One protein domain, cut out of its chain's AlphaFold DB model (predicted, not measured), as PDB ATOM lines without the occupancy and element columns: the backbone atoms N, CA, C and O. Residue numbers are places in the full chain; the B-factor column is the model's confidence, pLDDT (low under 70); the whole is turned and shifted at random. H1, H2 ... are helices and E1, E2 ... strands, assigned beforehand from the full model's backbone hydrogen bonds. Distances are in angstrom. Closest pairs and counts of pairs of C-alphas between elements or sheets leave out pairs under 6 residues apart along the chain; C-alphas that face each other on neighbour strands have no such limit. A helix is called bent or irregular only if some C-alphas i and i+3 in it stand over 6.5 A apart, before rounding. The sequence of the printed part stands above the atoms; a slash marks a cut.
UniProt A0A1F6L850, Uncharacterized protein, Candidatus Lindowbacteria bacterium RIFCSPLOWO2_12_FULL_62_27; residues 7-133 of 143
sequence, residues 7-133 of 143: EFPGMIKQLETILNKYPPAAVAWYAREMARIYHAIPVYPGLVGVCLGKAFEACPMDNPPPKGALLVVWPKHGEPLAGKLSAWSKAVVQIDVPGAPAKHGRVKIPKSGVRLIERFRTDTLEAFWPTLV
ATOM      1  N   GLU A   7      53.222 -58.743  21.316       64.25
ATOM      2  CA  GLU A   7      52.344 -57.570  21.482       64.25
ATOM      3  C   GLU A   7      51.447 -57.659  22.726       64.25
ATOM      4  O   GLU A   7      51.277 -56.678  23.453       64.25
ATOM      5  N   PHE A   8      50.916 -58.847  23.027       70.75
ATOM      6  CA  PHE A   8      50.020 -59.052  24.171       70.75
ATOM      7  C   PHE A   8      50.693 -58.846  25.538       70.75
ATOM      8  O   PHE A   8      50.113 -58.137  26.365       70.75
ATOM      9  N   PRO A   9      51.906 -59.373  25.808       74.69
ATOM     10  CA  PRO A   9      52.590 -59.110  27.075       74.69
ATOM     11  C   PRO A   9      52.873 -57.619  27.308       74.69
ATOM     12  O   PRO A   9      52.773 -57.139  28.437       74.69
ATOM     13  N   GLY A  10      53.193 -56.871  26.245       74.31
ATOM     14  CA  GLY A  10      53.392 -55.421  26.316       74.31
ATOM     15  C   GLY A  10      52.110 -54.681  26.703       74.31
ATOM     16  O   GLY A  10      52.126 -53.847  27.608       74.31
ATOM     17  N   MET A  11      50.989 -55.044  26.080       74.25
ATOM     18  CA  MET A  11      49.678 -54.468  26.385       74.25
ATOM     19  C   MET A  11      49.216 -54.786  27.817       74.25
ATOM     20  O   MET A  11      48.680 -53.912  28.495       74.25
ATOM     21  N   ILE A  12      49.473 -56.001  28.319       80.06
ATOM     22  CA  ILE A  12      49.161 -56.378  29.710       80.06
ATOM     23  C   ILE A  12      49.947 -55.504  30.695       80.06
ATOM     24  O   ILE A  12      49.345 -54.904  31.581       80.06
ATOM     25  N   LYS A  13      51.263 -55.342  30.500       82.31
ATOM     26  CA  LYS A  13      52.084 -54.463  31.355       82.31
ATOM     27  C   LYS A  13      51.604 -53.011  31.342       82.31
ATOM     28  O   LYS A  13      51.650 -52.327  32.366       82.31
ATOM     29  N   GLN A  14      51.138 -52.520  30.192       79.81
ATOM     30  CA  GLN A  14      50.543 -51.185  30.094       79.81
ATOM     31  C   GLN A  14      49.251 -51.086  30.910       79.81
ATOM     32  O   GLN A  14      49.086 -50.128  31.665       79.81
ATOM     33  N   LEU A  15      48.368 -52.086  30.820       81.38
ATOM     34  CA  LEU A  15      47.143 -52.145  31.621       81.38
ATOM     35  C   LEU A  15      47.448 -52.179  33.121       81.38
ATOM     36  O   LEU A  15      46.867 -51.396  33.866       81.38
ATOM     37  N   GLU A  16      48.399 -53.003  33.559       86.25
ATOM     38  CA  GLU A  16      48.852 -53.049  34.958       86.25
ATOM     39  C   GLU A  16      49.383 -51.693  35.427       86.25
ATOM     40  O   GLU A  16      49.016 -51.205  36.497       86.25
ATOM     41  N   THR A  17      50.197 -51.034  34.597       87.31
ATOM     42  CA  THR A  17      50.709 -49.689  34.892       87.31
ATOM     43  C   THR A  17      49.565 -48.704  35.111       87.31
ATOM     44  O   THR A  17      49.622 -47.870  36.011       87.31
ATOM     45  N   ILE A  18      48.502 -48.800  34.315       86.25
ATOM     46  CA  ILE A  18      47.366 -47.880  34.387       86.25
ATOM     47  C   ILE A  18      46.465 -48.170  35.571       86.25
ATOM     48  O   ILE A  18      46.048 -47.224  36.236       86.25
ATOM     49  N   LEU A  19      46.207 -49.447  35.852       86.50
ATOM     50  CA  LEU A  19      45.446 -49.883  37.019       86.50
ATOM     51  C   LEU A  19      46.091 -49.398  38.319       86.50
ATOM     52  O   LEU A  19      45.381 -48.980  39.228       86.50
ATOM     53  N   ASN A  20      47.424 -49.403  38.380       88.38
ATOM     54  CA  ASN A  20      48.168 -48.967  39.560       88.38
ATOM     55  C   ASN A  20      48.377 -47.445  39.618       88.38
ATOM     56  O   ASN A  20      48.462 -46.878  40.706       88.38
ATOM     57  N   LYS A  21      48.496 -46.773  38.465       89.62
ATOM     58  CA  LYS A  21      48.751 -45.325  38.403       89.62
ATOM     59  C   LYS A  21      47.472 -44.508  38.589       89.62
ATOM     60  O   LYS A  21      47.499 -43.500  39.286       89.62
ATOM     61  N   TYR A  22      46.377 -44.871  37.926       91.00
ATOM     62  CA  TYR A  22      45.226 -43.982  37.757       91.00
ATOM     63  C   TYR A  22      44.036 -44.354  38.650       91.00
ATOM     64  O   TYR A  22      43.807 -45.529  38.926       91.00
ATOM     65  N   PRO A  23      43.209 -43.370  39.054       90.12
ATOM     66  CA  PRO A  23      42.005 -43.644  39.830       90.12
ATOM     67  C   PRO A  23      40.973 -44.449  39.011       90.12
ATOM     68  O   PRO A  23      40.932 -44.323  37.780       90.12
ATOM     69  N   PRO A  24      40.060 -45.199  39.662       89.44
ATOM     70  CA  PRO A  24      39.129 -46.112  38.985       89.44
ATOM     71  C   PRO A  24      38.300 -45.477  37.858       89.44
ATOM     72  O   PRO A  24      38.065 -46.093  36.819       89.44
ATOM     73  N   ALA A  25      37.882 -44.218  38.021       89.75
ATOM     74  CA  ALA A  25      37.132 -43.506  36.988       89.75
ATOM     75  C   ALA A  25      37.955 -43.291  35.702       89.75
ATOM     76  O   ALA A  25      37.417 -43.426  34.604       89.75
ATOM     77  N   ALA A  26      39.254 -43.006  35.830       90.81
ATOM     78  CA  ALA A  26      40.155 -42.824  34.697       90.81
ATOM     79  C   ALA A  26      40.511 -44.159  34.026       90.81
ATOM     80  O   ALA A  26      40.548 -44.234  32.797       90.81
ATOM     81  N   VAL A  27      40.655 -45.231  34.811       91.06
ATOM     82  CA  VAL A  27      40.778 -46.607  34.298       91.06
ATOM     83  C   VAL A  27      39.565 -46.976  33.438       91.06
ATOM     84  O   VAL A  27      39.717 -47.505  32.339       91.06
ATOM     85  N   ALA A  28      38.350 -46.641  33.883       90.00
ATOM     86  CA  ALA A  28      37.137 -46.911  33.114       90.00
ATOM     87  C   ALA A  28      37.093 -46.146  31.777       90.00
ATOM     88  O   ALA A  28      36.557 -46.659  30.793       90.00
ATOM     89  N   TRP A  29      37.640 -44.927  31.708       91.44
ATOM     90  CA  TRP A  29      37.766 -44.193  30.442       91.44
ATOM     91  C   TRP A  29      38.749 -44.876  29.503       91.44
ATOM     92  O   TRP A  29      38.435 -45.080  28.332       91.44
ATOM     93  N   TYR A  30      39.891 -45.295  30.043       89.25
ATOM     94  CA  TYR A  30      40.910 -46.016  29.300       89.25
ATOM     95  C   TYR A  30      40.372 -47.324  28.709       89.25
ATOM     96  O   TYR A  30      40.545 -47.575  27.522       89.25
ATOM     97  N   ALA A  31      39.642 -48.121  29.497       88.38
ATOM     98  CA  ALA A  31      39.032 -49.367  29.032       88.38
ATOM     99  C   ALA A  31      38.013 -49.143  27.898       88.38
ATOM    100  O   ALA A  31      37.979 -49.901  26.929       88.38
ATOM    101  N   ARG A  32      37.200 -48.078  27.983       89.75
ATOM    102  CA  ARG A  32      36.261 -47.715  26.906       89.75
ATOM    103  C   ARG A  32      36.983 -47.300  25.633       89.75
ATOM    104  O   ARG A  32      36.570 -47.702  24.550       89.75
ATOM    105  N   GLU A  33      38.046 -46.515  25.759       89.12
ATOM    106  CA  GLU A  33      38.829 -46.077  24.605       89.12
ATOM    107  C   GLU A  33      39.586 -47.239  23.966       89.12
ATOM    108  O   GLU A  33      39.586 -47.379  22.748       89.12
ATOM    109  N   MET A  34      40.133 -48.147  24.776       86.94
ATOM    110  CA  MET A  34      40.732 -49.389  24.296       86.94
ATOM    111  C   MET A  34      39.735 -50.195  23.463       86.94
ATOM    112  O   MET A  34      40.058 -50.588  22.344       86.94
ATOM    113  N   ALA A  35      38.513 -50.393  23.966       85.75
ATOM    114  CA  ALA A  35      37.462 -51.079  23.223       85.75
ATOM    115  C   ALA A  35      37.115 -50.349  21.913       85.75
ATOM    116  O   ALA A  35      36.991 -50.990  20.871       85.75
ATOM    117  N   ARG A  36      37.010 -49.011  21.933       87.44
ATOM    118  CA  ARG A  36      36.741 -48.195  20.735       87.44
ATOM    119  C   ARG A  36      37.811 -48.391  19.659       87.44
ATOM    120  O   ARG A  36      37.466 -48.665  18.512       87.44
ATOM    121  N   ILE A  37      39.087 -48.264  20.026       84.12
ATOM    122  CA  ILE A  37      40.214 -48.388  19.091       84.12
ATOM    123  C   ILE A  37      40.321 -49.829  18.587       84.12
ATOM    124  O   ILE A  37      40.488 -50.040  17.391       84.12
ATOM    125  N   TYR A  38      40.148 -50.823  19.463       82.06
ATOM    126  CA  TYR A  38      40.159 -52.231  19.066       82.06
ATOM    127  C   TYR A  38      39.026 -52.564  18.084       82.06
ATOM    128  O   TYR A  38      39.239 -53.294  17.124       82.06
ATOM    129  N   HIS A  39      37.834 -51.983  18.247       82.56
ATOM    130  CA  HIS A  39      36.757 -52.131  17.263       82.56
ATOM    131  C   HIS A  39      37.048 -51.432  15.929       82.56
ATOM    132  O   HIS A  39      36.584 -51.906  14.892       82.56
ATOM    133  N   ALA A  40      37.790 -50.323  15.937       77.75
ATOM    134  CA  ALA A  40      38.204 -49.641  14.714       77.75
ATOM    135  C   ALA A  40      39.329 -50.395  13.983       77.75
ATOM    136  O   ALA A  40      39.350 -50.433  12.755       77.75
ATOM    137  N   ILE A  41      40.250 -51.010  14.733       75.12
ATOM    138  CA  ILE A  41      41.432 -51.698  14.207       75.12
ATOM    139  C   ILE A  41      41.647 -53.033  14.949       75.12
ATOM    140  O   ILE A  41      42.578 -53.174  15.746       75.12
ATOM    141  N   PRO A  42      40.818 -54.056  14.679       65.88
ATOM    142  CA  PRO A  42      40.852 -55.317  15.429       65.88
ATOM    143  C   PRO A  42      42.129 -56.142  15.211       65.88
ATOM    144  O   PRO A  42      42.411 -57.063  15.975       65.88
ATOM    145  N   VAL A  43      42.910 -55.821  14.177       67.00
ATOM    146  CA  VAL A  43      44.045 -56.633  13.713       67.00
ATOM    147  C   VAL A  43      45.401 -56.209  14.296       67.00
ATOM    148  O   VAL A  43      46.378 -56.922  14.096       67.00
ATOM    149  N   TYR A  44      45.481 -55.082  15.018       71.50
ATOM    150  CA  TYR A  44      46.763 -54.486  15.432       71.50
ATOM    151  C   TYR A  44      46.785 -54.067  16.917       71.50
ATOM    152  O   TYR A  44      46.716 -52.873  17.229       71.50
ATOM    153  N   PRO A  45      46.903 -55.022  17.860       71.31
ATOM    154  CA  PRO A  45      46.947 -54.724  19.292       71.31
ATOM    155  C   PRO A  45      48.148 -53.849  19.691       71.31
ATOM    156  O   PRO A  45      48.016 -53.014  20.587       71.31
ATOM    157  N   GLY A  46      49.285 -53.938  18.990       74.19
ATOM    158  CA  GLY A  46      50.405 -53.011  19.175       74.19
ATOM    159  C   GLY A  46      50.036 -51.542  18.913       74.19
ATOM    160  O   GLY A  46      50.393 -50.665  19.701       74.19
ATOM    161  N   LEU A  47      49.253 -51.258  17.862       77.75
ATOM    162  CA  LEU A  47      48.779 -49.896  17.564       77.75
ATOM    163  C   LEU A  47      47.800 -49.390  18.623       77.75
ATOM    164  O   LEU A  47      47.854 -48.216  18.998       77.75
ATOM    165  N   VAL A  48      46.950 -50.278  19.142       78.56
ATOM    166  CA  VAL A  48      46.066 -49.976  20.275       78.56
ATOM    167  C   VAL A  48      46.906 -49.545  21.481       78.56
ATOM    168  O   VAL A  48      46.678 -48.467  22.024       78.56
ATOM    169  N   GLY A  49      47.944 -50.310  21.836       77.25
ATOM    170  CA  GLY A  49      48.863 -49.963  22.927       77.25
ATOM    171  C   GLY A  49      49.578 -48.619  22.731       77.25
ATOM    172  O   GLY A  49      49.694 -47.834  23.674       77.25
ATOM    173  N   VAL A  50      50.009 -48.295  21.507       81.31
ATOM    174  CA  VAL A  50      50.641 -46.996  21.191       81.31
ATOM    175  C   VAL A  50      49.660 -45.833  21.344       81.31
ATOM    176  O   VAL A  50      49.997 -44.831  21.981       81.31
ATOM    177  N   CYS A  51      48.452 -45.951  20.784       83.06
ATOM    178  CA  CYS A  51      47.429 -44.905  20.876       83.06
ATOM    179  C   CYS A  51      47.035 -44.659  22.332       83.06
ATOM    180  O   CYS A  51      46.920 -43.517  22.780       83.06
ATOM    181  N   LEU A  52      46.880 -45.740  23.090       82.38
ATOM    182  CA  LEU A  52      46.487 -45.651  24.477       82.38
ATOM    183  C   LEU A  52      47.612 -45.157  25.397       82.38
ATOM    184  O   LEU A  52      47.344 -44.422  26.345       82.38
ATOM    185  N   GLY A  53      48.877 -45.469  25.105       82.00
ATOM    186  CA  GLY A  53      50.031 -44.909  25.821       82.00
ATOM    187  C   GLY A  53      50.096 -43.377  25.777       82.00
ATOM    188  O   GLY A  53      50.743 -42.761  26.621       82.00
ATOM    189  N   LYS A  54      49.381 -42.758  24.830       84.75
ATOM    190  CA  LYS A  54      49.267 -41.304  24.655       84.75
ATOM    191  C   LYS A  54      47.873 -40.760  24.982       84.75
ATOM    192  O   LYS A  54      47.590 -39.598  24.705       84.75
ATOM    193  N   ALA A  55      46.998 -41.584  25.562       87.94
ATOM    194  CA  ALA A  55      45.643 -41.177  25.914       87.94
ATOM    195  C   ALA A  55      45.612 -40.147  27.045       87.94
ATOM    196  O   ALA A  55      44.639 -39.416  27.155       87.94
ATOM    197  N   PHE A  56      46.659 -40.050  27.865       90.81
ATOM    198  CA  PHE A  56      46.799 -38.978  28.846       90.81
ATOM    199  C   PHE A  56      47.874 -37.992  28.398       90.81
ATOM    200  O   PHE A  56      49.014 -38.379  28.149       90.81
ATOM    201  N   GLU A  57      47.512 -36.715  28.316       91.88
ATOM    202  CA  GLU A  57      48.430 -35.617  28.012       91.88
ATOM    203  C   GLU A  57      48.481 -34.630  29.178       91.88
ATOM    204  O   GLU A  57      47.455 -34.329  29.786       91.88
ATOM    205  N   ALA A  58      49.659 -34.098  29.503       92.94
ATOM    206  CA  ALA A  58      49.771 -33.059  30.519       92.94
ATOM    207  C   ALA A  58      49.084 -31.767  30.042       92.94
ATOM    208  O   ALA A  58      49.323 -31.297  28.930       92.94
ATOM    209  N   CYS A  59      48.260 -31.165  30.896       91.56
ATOM    210  CA  CYS A  59      47.637 -29.871  30.650       91.56
ATOM    211  C   CYS A  59      48.423 -28.750  31.340       91.56
ATOM    212  O   CYS A  59      48.522 -28.750  32.572       91.56
ATOM    213  N   PRO A  60      48.921 -27.756  30.584       88.69
ATOM    214  CA  PRO A  60      49.481 -26.546  31.168       88.69
ATOM    215  C   PRO A  60      48.433 -25.802  32.006       88.69
ATOM    216  O   PRO A  60      47.276 -25.671  31.603       88.69
ATOM    217  N   MET A  61      48.837 -25.248  33.151       84.31
ATOM    218  CA  MET A  61      47.928 -24.500  34.037       84.31
ATOM    219  C   MET A  61      47.343 -23.236  33.389       84.31
ATOM    220  O   MET A  61      46.252 -22.796  33.777       84.31
ATOM    221  N   ASP A  62      48.051 -22.697  32.399       85.00
ATOM    222  CA  ASP A  62      47.706 -21.467  31.686       85.00
ATOM    223  C   ASP A  62      46.884 -21.716  30.418       85.00
ATOM    224  O   ASP A  62      46.296 -20.781  29.882       85.00
ATOM    225  N   ASN A  63      46.780 -22.973  29.967       86.44
ATOM    226  CA  ASN A  63      46.009 -23.346  28.784       86.44
ATOM    227  C   ASN A  63      44.869 -24.311  29.160       86.44
ATOM    228  O   ASN A  63      45.086 -25.525  29.213       86.44
ATOM    229  N   PRO A  64      43.663 -23.798  29.472       87.12
ATOM    230  CA  PRO A  64      42.541 -24.641  29.856       87.12
ATOM    231  C   PRO A  64      42.115 -25.576  28.720       87.12
ATOM    232  O   PRO A  64      41.920 -25.120  27.591       87.12
ATOM    233  N   PRO A  65      41.851 -26.859  29.009       91.44
ATOM    234  CA  PRO A  65      41.188 -27.722  28.051       91.44
ATOM    235  C   PRO A  65      39.703 -27.336  27.898       91.44
ATOM    236  O   PRO A  65      39.146 -26.623  28.742       91.44
ATOM    237  N   PRO A  66      39.025 -27.823  26.843       90.94
ATOM    238  CA  PRO A  66      37.607 -27.558  26.629       90.94
ATOM    239  C   PRO A  66      36.740 -27.987  27.820       90.94
ATOM    240  O   PRO A  66      37.003 -28.999  28.476       90.94
ATOM    241  N   LYS A  67      35.652 -27.253  28.078       91.06
ATOM    242  CA  LYS A  67      34.670 -27.638  29.101       91.06
ATOM    243  C   LYS A  67      34.128 -29.042  28.810       91.06
ATOM    244  O   LYS A  67      33.847 -29.381  27.665       91.06
ATOM    245  N   GLY A  68      33.974 -29.852  29.853       91.31
ATOM    246  CA  GLY A  68      33.571 -31.253  29.742       91.31
ATOM    247  C   GLY A  68      34.716 -32.223  29.437       91.31
ATOM    248  O   GLY A  68      34.471 -33.429  29.446       91.31
ATOM    249  N   ALA A  69      35.946 -31.736  29.220       93.56
ATOM    250  CA  ALA A  69      37.120 -32.591  29.073       93.56
ATOM    251  C   ALA A  69      37.300 -33.507  30.290       93.56
ATOM    252  O   ALA A  69      37.062 -33.113  31.432       93.56
ATOM    253  N   LEU A  70      37.728 -34.736  30.032       94.88
ATOM    254  CA  LEU A  70      38.035 -35.728  31.052       94.88
ATOM    255  C   LEU A  70      39.427 -35.439  31.619       94.88
ATOM    256  O   LEU A  70      40.393 -35.399  30.863       94.88
ATOM    257  N   LEU A  71      39.524 -35.210  32.927       95.31
ATOM    258  CA  LEU A  71      40.758 -34.814  33.602       95.31
ATOM    259  C   LEU A  71      41.109 -35.771  34.734       95.31
ATOM    260  O   LEU A  71      40.226 -36.257  35.441       95.31
ATOM    261  N   VAL A  72      42.410 -35.945  34.944       94.94
ATOM    262  CA  VAL A  72      43.007 -36.467  36.169       94.94
ATOM    263  C   VAL A  72      43.807 -35.336  36.802       94.94
ATOM    264  O   VAL A  72      44.732 -34.790  36.201       94.94
ATOM    265  N   VAL A  73      43.430 -34.957  38.015       94.44
ATOM    266  CA  VAL A  73      44.108 -33.932  38.801       94.44
ATOM    267  C   VAL A  73      44.944 -34.625  39.864       94.44
ATOM    268  O   VAL A  73      44.418 -35.357  40.700       94.44
ATOM    269  N   TRP A  74      46.246 -34.368  39.836       94.81
ATOM    270  CA  TRP A  74      47.215 -34.883  40.791       94.81
ATOM    271  C   TRP A  74      47.510 -33.805  41.832       94.81
ATOM    272  O   TRP A  74      48.264 -32.869  41.532       94.81
ATOM    273  N   PRO A  75      46.932 -33.881  43.039       92.56
ATOM    274  CA  PRO A  75      47.269 -32.939  44.093       92.56
ATOM    275  C   PRO A  75      48.712 -33.162  44.580       92.56
ATOM    276  O   PRO A  75      49.308 -34.217  44.370       92.56
ATOM    277  N   LYS A  76      49.295 -32.150  45.232       93.38
ATOM    278  CA  LYS A  76      50.594 -32.276  45.921       93.38
ATOM    279  C   LYS A  76      50.519 -33.246  47.105       93.38
ATOM    280  O   LYS A  76      51.507 -33.903  47.413       93.38
ATOM    281  N   HIS A  77      49.349 -33.327  47.735       89.00
ATOM    282  CA  HIS A  77      49.055 -34.198  48.867       89.00
ATOM    283  C   HIS A  77      47.704 -34.884  48.651       89.00
ATOM    284  O   HIS A  77      46.746 -34.227  48.245       89.00
ATOM    285  N   GLY A  78      47.626 -36.180  48.952       87.00
ATOM    286  CA  GLY A  78      46.416 -36.987  48.781       87.00
ATOM    287  C   GLY A  78      46.356 -37.738  47.450       87.00
ATOM    288  O   GLY A  78      47.334 -37.812  46.706       87.00
ATOM    289  N   GLU A  79      45.194 -38.326  47.180       89.31
ATOM    290  CA  GLU A  79      44.970 -39.202  46.030       89.31
ATOM    291  C   GLU A  79      44.602 -38.429  44.751       89.31
ATOM    292  O   GLU A  79      44.003 -37.349  44.821       89.31
ATOM    293  N   PRO A  80      44.940 -38.964  43.563       92.81
ATOM    294  CA  PRO A  80      44.529 -38.373  42.298       92.81
ATOM    295  C   PRO A  80      43.009 -38.419  42.123       92.81
ATOM    296  O   PRO A  80      42.355 -39.427  42.379       92.81
ATOM    297  N   LEU A  81      42.449 -37.330  41.601       92.25
ATOM    298  CA  LEU A  81      41.017 -37.201  41.351       92.25
ATOM    299  C   LEU A  81      40.741 -37.213  39.853       92.25
ATOM    300  O   LEU A  81      41.361 -36.465  39.103       92.25
ATOM    301  N   ALA A  82      39.770 -38.014  39.421       93.38
ATOM    302  CA  ALA A  82      39.334 -38.054  38.031       93.38
ATOM    303  C   ALA A  82      37.900 -37.545  37.881       93.38
ATOM    304  O   ALA A  82      36.989 -37.999  38.571       93.38
ATOM    305  N   GLY A  83      37.691 -36.618  36.949       94.06
ATOM    306  CA  GLY A  83      36.363 -36.097  36.648       94.06
ATOM    307  C   GLY A  83      36.281 -35.281  35.365       94.06
ATOM    308  O   GLY A  83      37.270 -35.080  34.665       94.06
ATOM    309  N   LYS A  84      35.072 -34.819  35.043       94.56
ATOM    310  CA  LYS A  84      34.833 -33.931  33.896       94.56
ATOM    311  C   LYS A  84      35.090 -32.485  34.291       94.56
ATOM    312  O   LYS A  84      34.590 -32.046  35.318       94.56
ATOM    313  N   LEU A  85      35.789 -31.710  33.472       94.50
ATOM    314  CA  LEU A  85      35.997 -30.288  33.721       94.50
ATOM    315  C   LEU A  85      34.661 -29.532  33.707       94.50
ATOM    316  O   LEU A  85      34.023 -29.425  32.656       94.50
ATOM    317  N   SER A  86      34.267 -28.950  34.841       93.00
ATOM    318  CA  SER A  86      33.069 -28.106  34.931       93.00
ATOM    319  C   SER A  86      33.379 -26.612  34.971       93.00
ATOM    320  O   SER A  86      32.607 -25.831  34.409       93.00
ATOM    321  N   ALA A  87      34.517 -26.208  35.550       92.38
ATOM    322  CA  ALA A  87      34.998 -24.826  35.502       92.38
ATOM    323  C   ALA A  87      36.529 -24.733  35.610       92.38
ATOM    324  O   ALA A  87      37.160 -25.510  36.324       92.38
ATOM    325  N   TRP A  88      37.121 -23.738  34.947       93.75
ATOM    326  CA  TRP A  88      38.550 -23.429  35.021       93.75
ATOM    327  C   TRP A  88      38.748 -21.931  35.228       93.75
ATOM    328  O   TRP A  88      38.218 -21.120  34.475       93.75
ATOM    329  N   SER A  89      39.515 -21.560  36.247       91.44
ATOM    330  CA  SER A  89      39.839 -20.168  36.572       91.44
ATOM    331  C   SER A  89      41.336 -20.011  36.836       91.44
ATOM    332  O   SER A  89      42.082 -20.991  36.830       91.44
ATOM    333  N   LYS A  90      41.799 -18.783  37.101       87.44
ATOM    334  CA  LYS A  90      43.204 -18.534  37.463       87.44
ATOM    335  C   LYS A  90      43.623 -19.241  38.758       87.44
ATOM    336  O   LYS A  90      44.753 -19.695  38.841       87.44
ATOM    337  N   ALA A  91      42.723 -19.372  39.733       91.50
ATOM    338  CA  ALA A  91      43.053 -19.913  41.053       91.50
ATOM    339  C   ALA A  91      42.567 -21.352  41.279       91.50
ATOM    340  O   ALA A  91      43.138 -22.068  42.097       91.50
ATOM    341  N   VAL A  92      41.513 -21.783  40.584       93.50
ATOM    342  CA  VAL A  92      40.796 -23.033  40.885       93.50
ATOM    343  C   VAL A  92      40.458 -23.792  39.607       93.50
ATOM    344  O   VAL A  92      40.041 -23.191  38.612       93.50
ATOM    345  N   VAL A  93      40.578 -25.115  39.674       92.81
ATOM    346  CA  VAL A  93      40.020 -26.070  38.712       92.81
ATOM    347  C   VAL A  93      38.870 -26.805  39.384       92.81
ATOM    348  O   VAL A  93      39.002 -27.258  40.518       92.81
ATOM    349  N   GLN A  94      37.731 -26.904  38.707       93.62
ATOM    350  CA  GLN A  94      36.561 -27.612  39.212       93.62
ATOM    351  C   GLN A  94      36.234 -28.799  38.315       93.62
ATOM    352  O   GLN A  94      36.052 -28.628  37.106       93.62
ATOM    353  N   ILE A  95      36.128 -29.981  38.916       93.62
ATOM    354  CA  ILE A  95      35.780 -31.214  38.210       93.62
ATOM    355  C   ILE A  95      34.519 -31.854  38.786       93.62
ATOM    356  O   ILE A  95      34.267 -31.793  39.990       93.62
ATOM    357  N   ASP A  96      33.751 -32.483  37.904       92.25
ATOM    358  CA  ASP A  96      32.606 -33.317  38.230       92.25
ATOM    359  C   ASP A  96      33.083 -34.773  38.349       92.25
ATOM    360  O   ASP A  96      33.410 -35.410  37.341       92.25
ATOM    361  N   VAL A  97      33.172 -35.287  39.578       88.06
ATOM    362  CA  VAL A  97      33.685 -36.632  39.883       88.06
ATOM    363  C   VAL A  97      32.565 -37.669  39.704       88.06
ATOM    364  O   VAL A  97      31.527 -37.568  40.364       88.06
ATOM    365  N   PRO A  98      32.729 -38.678  38.825       79.25
ATOM    366  CA  PRO A  98      31.730 -39.725  38.626       79.25
ATOM    367  C   PRO A  98      31.511 -40.548  39.901       79.25
ATOM    368  O   PRO A  98      32.472 -40.938  40.555       79.25
ATOM    369  N   GLY A  99      30.252 -40.847  40.236       69.25
ATOM    370  CA  GLY A  99      29.896 -41.671  41.402       69.25
ATOM    371  C   GLY A  99      29.812 -40.911  42.729       69.25
ATOM    372  O   GLY A  99      29.299 -41.453  43.704       69.25
ATOM    373  N   ALA A 100      30.231 -39.645  42.770       63.62
ATOM    374  CA  ALA A 100      29.985 -38.782  43.915       63.62
ATOM    375  C   ALA A 100      28.519 -38.280  43.912       63.62
ATOM    376  O   ALA A 100      27.979 -37.968  42.844       63.62
ATOM    377  N   PRO A 101      27.849 -38.175  45.078       52.47
ATOM    378  CA  PRO A 101      26.463 -37.711  45.158       52.47
ATOM    379  C   PRO A 101      26.303 -36.326  44.514       52.47
ATOM    380  O   PRO A 101      27.143 -35.458  44.719       52.47
ATOM    381  N   ALA A 102      25.217 -36.067  43.778       51.53
ATOM    382  CA  ALA A 102      25.049 -34.871  42.933       51.53
ATOM    383  C   ALA A 102      25.218 -33.501  43.644       51.53
ATOM    384  O   ALA A 102      25.570 -32.518  42.994       51.53
ATOM    385  N   LYS A 103      25.025 -33.422  44.972       49.28
ATOM    386  CA  LYS A 103      25.301 -32.217  45.791       49.28
ATOM    387  C   LYS A 103      26.782 -32.046  46.186       49.28
ATOM    388  O   LYS A 103      27.174 -30.966  46.616       49.28
ATOM    389  N   HIS A 104      27.602 -33.084  46.034       54.66
ATOM    390  CA  HIS A 104      29.032 -33.144  46.382       54.66
ATOM    391  C   HIS A 104      29.924 -33.563  45.201       54.66
ATOM    392  O   HIS A 104      31.143 -33.577  45.319       54.66
ATOM    393  N   GLY A 105      29.331 -33.860  44.040       65.75
ATOM    394  CA  GLY A 105      30.049 -34.323  42.855       65.75
ATOM    395  C   GLY A 105      30.917 -33.271  42.177       65.75
ATOM    396  O   GLY A 105      31.659 -33.616  41.271       65.75
ATOM    397  N   ARG A 106      30.858 -32.009  42.618       84.69
ATOM    398  CA  ARG A 106      31.719 -30.916  42.153       84.69
ATOM    399  C   ARG A 106      32.830 -30.663  43.151       84.69
ATOM    400  O   ARG A 106      32.587 -30.101  44.216       84.69
ATOM    401  N   VAL A 107      34.054 -30.999  42.768       88.31
ATOM    402  CA  VAL A 107      35.238 -30.751  43.590       88.31
ATOM    403  C   VAL A 107      35.965 -29.529  43.052       88.31
ATOM    404  O   VAL A 107      36.373 -29.503  41.891       88.31
ATOM    405  N   LYS A 108      36.109 -28.503  43.897       91.25
ATOM    406  CA  LYS A 108      36.923 -27.313  43.621       91.25
ATOM    407  C   LYS A 108      38.327 -27.536  44.167       91.25
ATOM    408  O   LYS A 108      38.497 -27.713  45.367       91.25
ATOM    409  N   ILE A 109      39.318 -27.494  43.289       91.50
ATOM    410  CA  ILE A 109      40.714 -27.777  43.608       91.50
ATOM    411  C   ILE A 109      41.531 -26.500  43.367       91.50
ATOM    412  O   ILE A 109      41.610 -26.036  42.224       91.50
ATOM    413  N   PRO A 110      42.135 -25.900  44.409       92.81
ATOM    414  CA  PRO A 110      43.044 -24.772  44.244       92.81
ATOM    415  C   PRO A 110      44.280 -25.182  43.441       92.81
ATOM    416  O   PRO A 110      44.954 -26.148  43.793       92.81
ATOM    417  N   LYS A 111      44.631 -24.425  42.395       92.00
ATOM    418  CA  LYS A 111      45.795 -24.713  41.539       92.00
ATOM    419  C   LYS A 111      47.120 -24.705  42.304       92.00
ATOM    420  O   LYS A 111      48.022 -25.453  41.952       92.00
ATOM    421  N   SER A 112      47.222 -23.925  43.382       92.25
ATOM    422  CA  SER A 112      48.393 -23.907  44.274       92.25
ATOM    423  C   SER A 112      48.692 -25.272  44.910       92.25
ATOM    424  O   SER A 112      49.855 -25.583  45.194       92.25
ATOM    425  N   GLY A 113      47.655 -26.090  45.108       91.25
ATOM    426  CA  GLY A 113      47.731 -27.445  45.653       91.25
ATOM    427  C   GLY A 113      47.861 -28.542  44.597       91.25
ATOM    428  O   GLY A 113      47.902 -29.713  44.963       91.25
ATOM    429  N   VAL A 114      47.929 -28.203  43.306       94.00
ATOM    430  CA  VAL A 114      48.027 -29.185  42.218       94.00
ATOM    431  C   VAL A 114      49.481 -29.353  41.787       94.00
ATOM    432  O   VAL A 114      50.207 -28.379  41.604       94.00
ATOM    433  N   ARG A 115      49.907 -30.607  41.626       94.06
ATOM    434  CA  ARG A 115      51.213 -30.981  41.075       94.06
ATOM    435  C   ARG A 115      51.157 -31.111  39.554       94.06
ATOM    436  O   ARG A 115      52.039 -30.613  38.869       94.06
ATOM    437  N   LEU A 116      50.139 -31.798  39.044       94.50
ATOM    438  CA  LEU A 116      49.975 -32.093  37.621       94.50
ATOM    439  C   LEU A 116      48.486 -32.209  37.283       94.50
ATOM    440  O   LEU A 116      47.695 -32.690  38.092       94.50
ATOM    441  N   ILE A 117      48.110 -31.798  36.077       94.69
ATOM    442  CA  ILE A 117      46.805 -32.109  35.493       94.69
ATOM    443  C   ILE A 117      47.077 -32.869  34.206       94.69
ATOM    444  O   ILE A 117      47.836 -32.389  33.369       94.69
ATOM    445  N   GLU A 118      46.469 -34.036  34.052       95.44
ATOM    446  CA  GLU A 118      46.471 -34.789  32.802       95.44
ATOM    447  C   GLU A 118      45.058 -34.765  32.212       95.44
ATOM    448  O   GLU A 118      44.069 -34.963  32.921       95.44
ATOM    449  N   ARG A 119      44.943 -34.525  30.909       95.06
ATOM    450  CA  ARG A 119      43.704 -34.675  30.153       95.06
ATOM    451  C   ARG A 119      43.687 -36.019  29.464       95.06
ATOM    452  O   ARG A 119      44.665 -36.418  28.843       95.06
ATOM    453  N   PHE A 120      42.532 -36.665  29.519       94.06
ATOM    454  CA  PHE A 120      42.255 -37.836  28.719       94.06
ATOM    455  C   PHE A 120      41.791 -37.439  27.313       94.06
ATOM    456  O   PHE A 120      40.886 -36.614  27.133       94.06
ATOM    457  N   ARG A 121      42.430 -38.045  26.322       90.38
ATOM    458  CA  ARG A 121      42.228 -37.874  24.894       90.38
ATOM    459  C   ARG A 121      41.522 -39.091  24.323       90.38
ATOM    460  O   ARG A 121      41.949 -40.220  24.538       90.38
ATOM    461  N   THR A 122      40.474 -38.833  23.554       85.62
ATOM    462  CA  THR A 122      39.733 -39.847  22.787       85.62
ATOM    463  C   THR A 122      39.976 -39.713  21.286       85.62
ATOM    464  O   THR A 122      39.264 -40.311  20.494       85.62
ATOM    465  N   ASP A 123      40.915 -38.854  20.891       84.94
ATOM    466  CA  ASP A 123      41.281 -38.544  19.508       84.94
ATOM    467  C   ASP A 123      42.662 -39.113  19.144       84.94
ATOM    468  O   ASP A 123      43.263 -38.717  18.150       84.94
ATOM    469  N   THR A 124      43.228 -39.992  19.979       83.00
ATOM    470  CA  THR A 124      44.594 -40.495  19.778       83.00
ATOM    471  C   THR A 124      44.704 -41.322  18.508       83.00
ATOM    472  O   THR A 124      45.689 -41.193  17.784       83.00
ATOM    473  N   LEU A 125      43.687 -42.118  18.186       81.69
ATOM    474  CA  LEU A 125      43.679 -42.882  16.950       81.69
ATOM    475  C   LEU A 125      43.687 -41.955  15.725       81.69
ATOM    476  O   LEU A 125      44.520 -42.105  14.836       81.69
ATOM    477  N   GLU A 126      42.799 -40.968  15.718       83.31
ATOM    478  CA  GLU A 126      42.666 -39.960  14.673       83.31
ATOM    479  C   GLU A 126      43.958 -39.147  14.506       83.31
ATOM    480  O   GLU A 126      44.380 -38.866  13.385       83.31
ATOM    481  N   ALA A 127      44.608 -38.794  15.616       81.19
ATOM    482  CA  ALA A 127      45.818 -37.986  15.616       81.19
ATOM    483  C   ALA A 127      47.056 -38.748  15.122       81.19
ATOM    484  O   ALA A 127      47.911 -38.156  14.465       81.19
ATOM    485  N   PHE A 128      47.184 -40.036  15.454       76.25
ATOM    486  CA  PHE A 128      48.391 -40.806  15.140       76.25
ATOM    487  C   PHE A 128      48.249 -41.665  13.879       76.25
ATOM    488  O   PHE A 128      49.224 -41.831  13.151       76.25
ATOM    489  N   TRP A 129      47.051 -42.176  13.594       76.38
ATOM    490  CA  TRP A 129      46.756 -43.018  12.433       76.38
ATOM    491  C   TRP A 129      45.452 -42.578  11.739       76.38
ATOM    492  O   TRP A 129      44.483 -43.340  11.682       76.38
ATOM    493  N   PRO A 130      45.418 -41.367  11.146       72.81
ATOM    494  CA  PRO A 130      44.213 -40.826  10.512       72.81
ATOM    495  C   PRO A 130      43.684 -41.705   9.369       72.81
ATOM    496  O   PRO A 130      42.484 -41.759   9.131       72.81
ATOM    497  N   THR A 131      44.559 -42.447   8.683       75.31
ATOM    498  CA  THR A 131      44.196 -43.348   7.575       75.31
ATOM    499  C   THR A 131      43.432 -44.599   8.009       75.31
ATOM    500  O   THR A 131      42.839 -45.267   7.165       75.31
ATOM    501  N   LEU A 132      43.436 -44.925   9.305       69.25
ATOM    502  CA  LEU A 132      42.682 -46.043   9.879       69.25
ATOM    503  C   LEU A 132      41.330 -45.599  10.455       69.25
ATOM    504  O   LEU A 132      40.558 -46.423  10.946       69.25
ATOM    505  N   VAL A 133      41.025 -44.302  10.376       69.31
ATOM    506  CA  VAL A 133      39.723 -43.746  10.732       69.31
ATOM    507  C   VAL A 133      38.870 -43.716   9.473       69.31
ATOM    508  O   VAL A 133      38.861 -42.754   8.710       69.31
TER     509      VAL A 133
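This is residues 7 to 133 of the 143 residues of an uncharacterized protein of Candidatus Lindowbacteria bacterium RIFCSPLOWO2_12_FULL_62_27 (UniProt A0A1F6L850). A strongly twisted sheet of six strands, sharply bent at E3, makes one end of an elongated domain, and a cluster of four helices makes the other. H1, H2 and H3 run side by side roughly along the long axis, short H4 packs on H3, and H2 reaches the sheet with residues 24 to 33. The printed part has 127 residues, with four named helices and six named strands in the order H1 H2 H3 E1 E2 E3 E4 E5 E6 H4; the sheet's order is E1 E6 E2 E3 E4 E5, all antiparallel, and the class is mixed, helices and strands. It is compact, with a radius of gyration of the C-alphas of 15.4 A, and spans 45 by 27 by 26 A.

H1, residues 7 to 21, begins with C-alpha 7 at (52.344, -57.570, 21.482) and is 21.2 A long. H2, residues 24 to 40, is 24.5 A long, and H3, residues 45 to 53, is 12.2 A long. E1 is residues 56 to 58, with C-alpha 56 at (46.799, -38.978, 28.846). E2, residues 70 to 75, measures 16.2 A; E3, residues 81 to 88, measures 15.4 A and bends by 85 degrees at residue 84. E4 is residues 92 to 96, E5 residues 106 to 110, and E6, residues 114 to 120, is 17.0 A long. H4, residues 124 to 128, ends with C-alpha 128 at (48.391, -40.806, 15.140).

H3 is the hub, touching H1, H2 and H4, while H1 and H2 are close but not clearly touching, with the C-alphas of Leu 19 and Val 27 closest at 6.3 A, H2 and H4 are close but not clearly touching, with the C-alphas of Ile 37 and Leu 125 closest at 6.8 A, and H1 and H4 are apart. H3 touches H1 at a shallow tilt of 25 degrees, the same way, the closest C-alphas being those of Glu 7 and Gly 46, 5.5 A apart. H2 and H3 form a helical hairpin at a steep tilt of 39 degrees, closest at the C-alphas of Ile 37 and Val 48, 6.2 A. H3 touches H4, closest at the C-alphas of Cys 51 and Thr 124, 5.4 A. In H1, H2, H3 and H4 every O i to N i+4 pair is within hydrogen-bond range. H2 is on the sheet at a height of 11.9 A, over E6 and E2, slantwise to the strands at 39 degrees to E2 on the local plane; this gives two layers, a helix on one face of a sheet. Its closest C-alphas to E3 are those of Ala 26 and Ala 82, 5.9 A. E2 E3 E4 E5 form a meander, each strand the antiparallel neighbour of the one before. Within hydrogen-bond range are N 57 and O 119, 2.9 A, for E1 and E6; N 72 and O 118, 2.8 A, for E6 and E2; N 71 and O 83, 2.8 A, for E2 and E3; N 84 and O 96, 2.9 A, for E3 and E4; and N 93 and O 109, 2.9 A, for E4 and E5.

The two C-alphas farthest apart, those of Val 43 and Ala 91, are 45.8 A apart. The printed part has no cut, and the link from E1 to E2 is long. The mean pLDDT of the printed part is 84.9, with values under 70 at residue 7 and residues 42 to 43, 99 to 105 and 132 to 133.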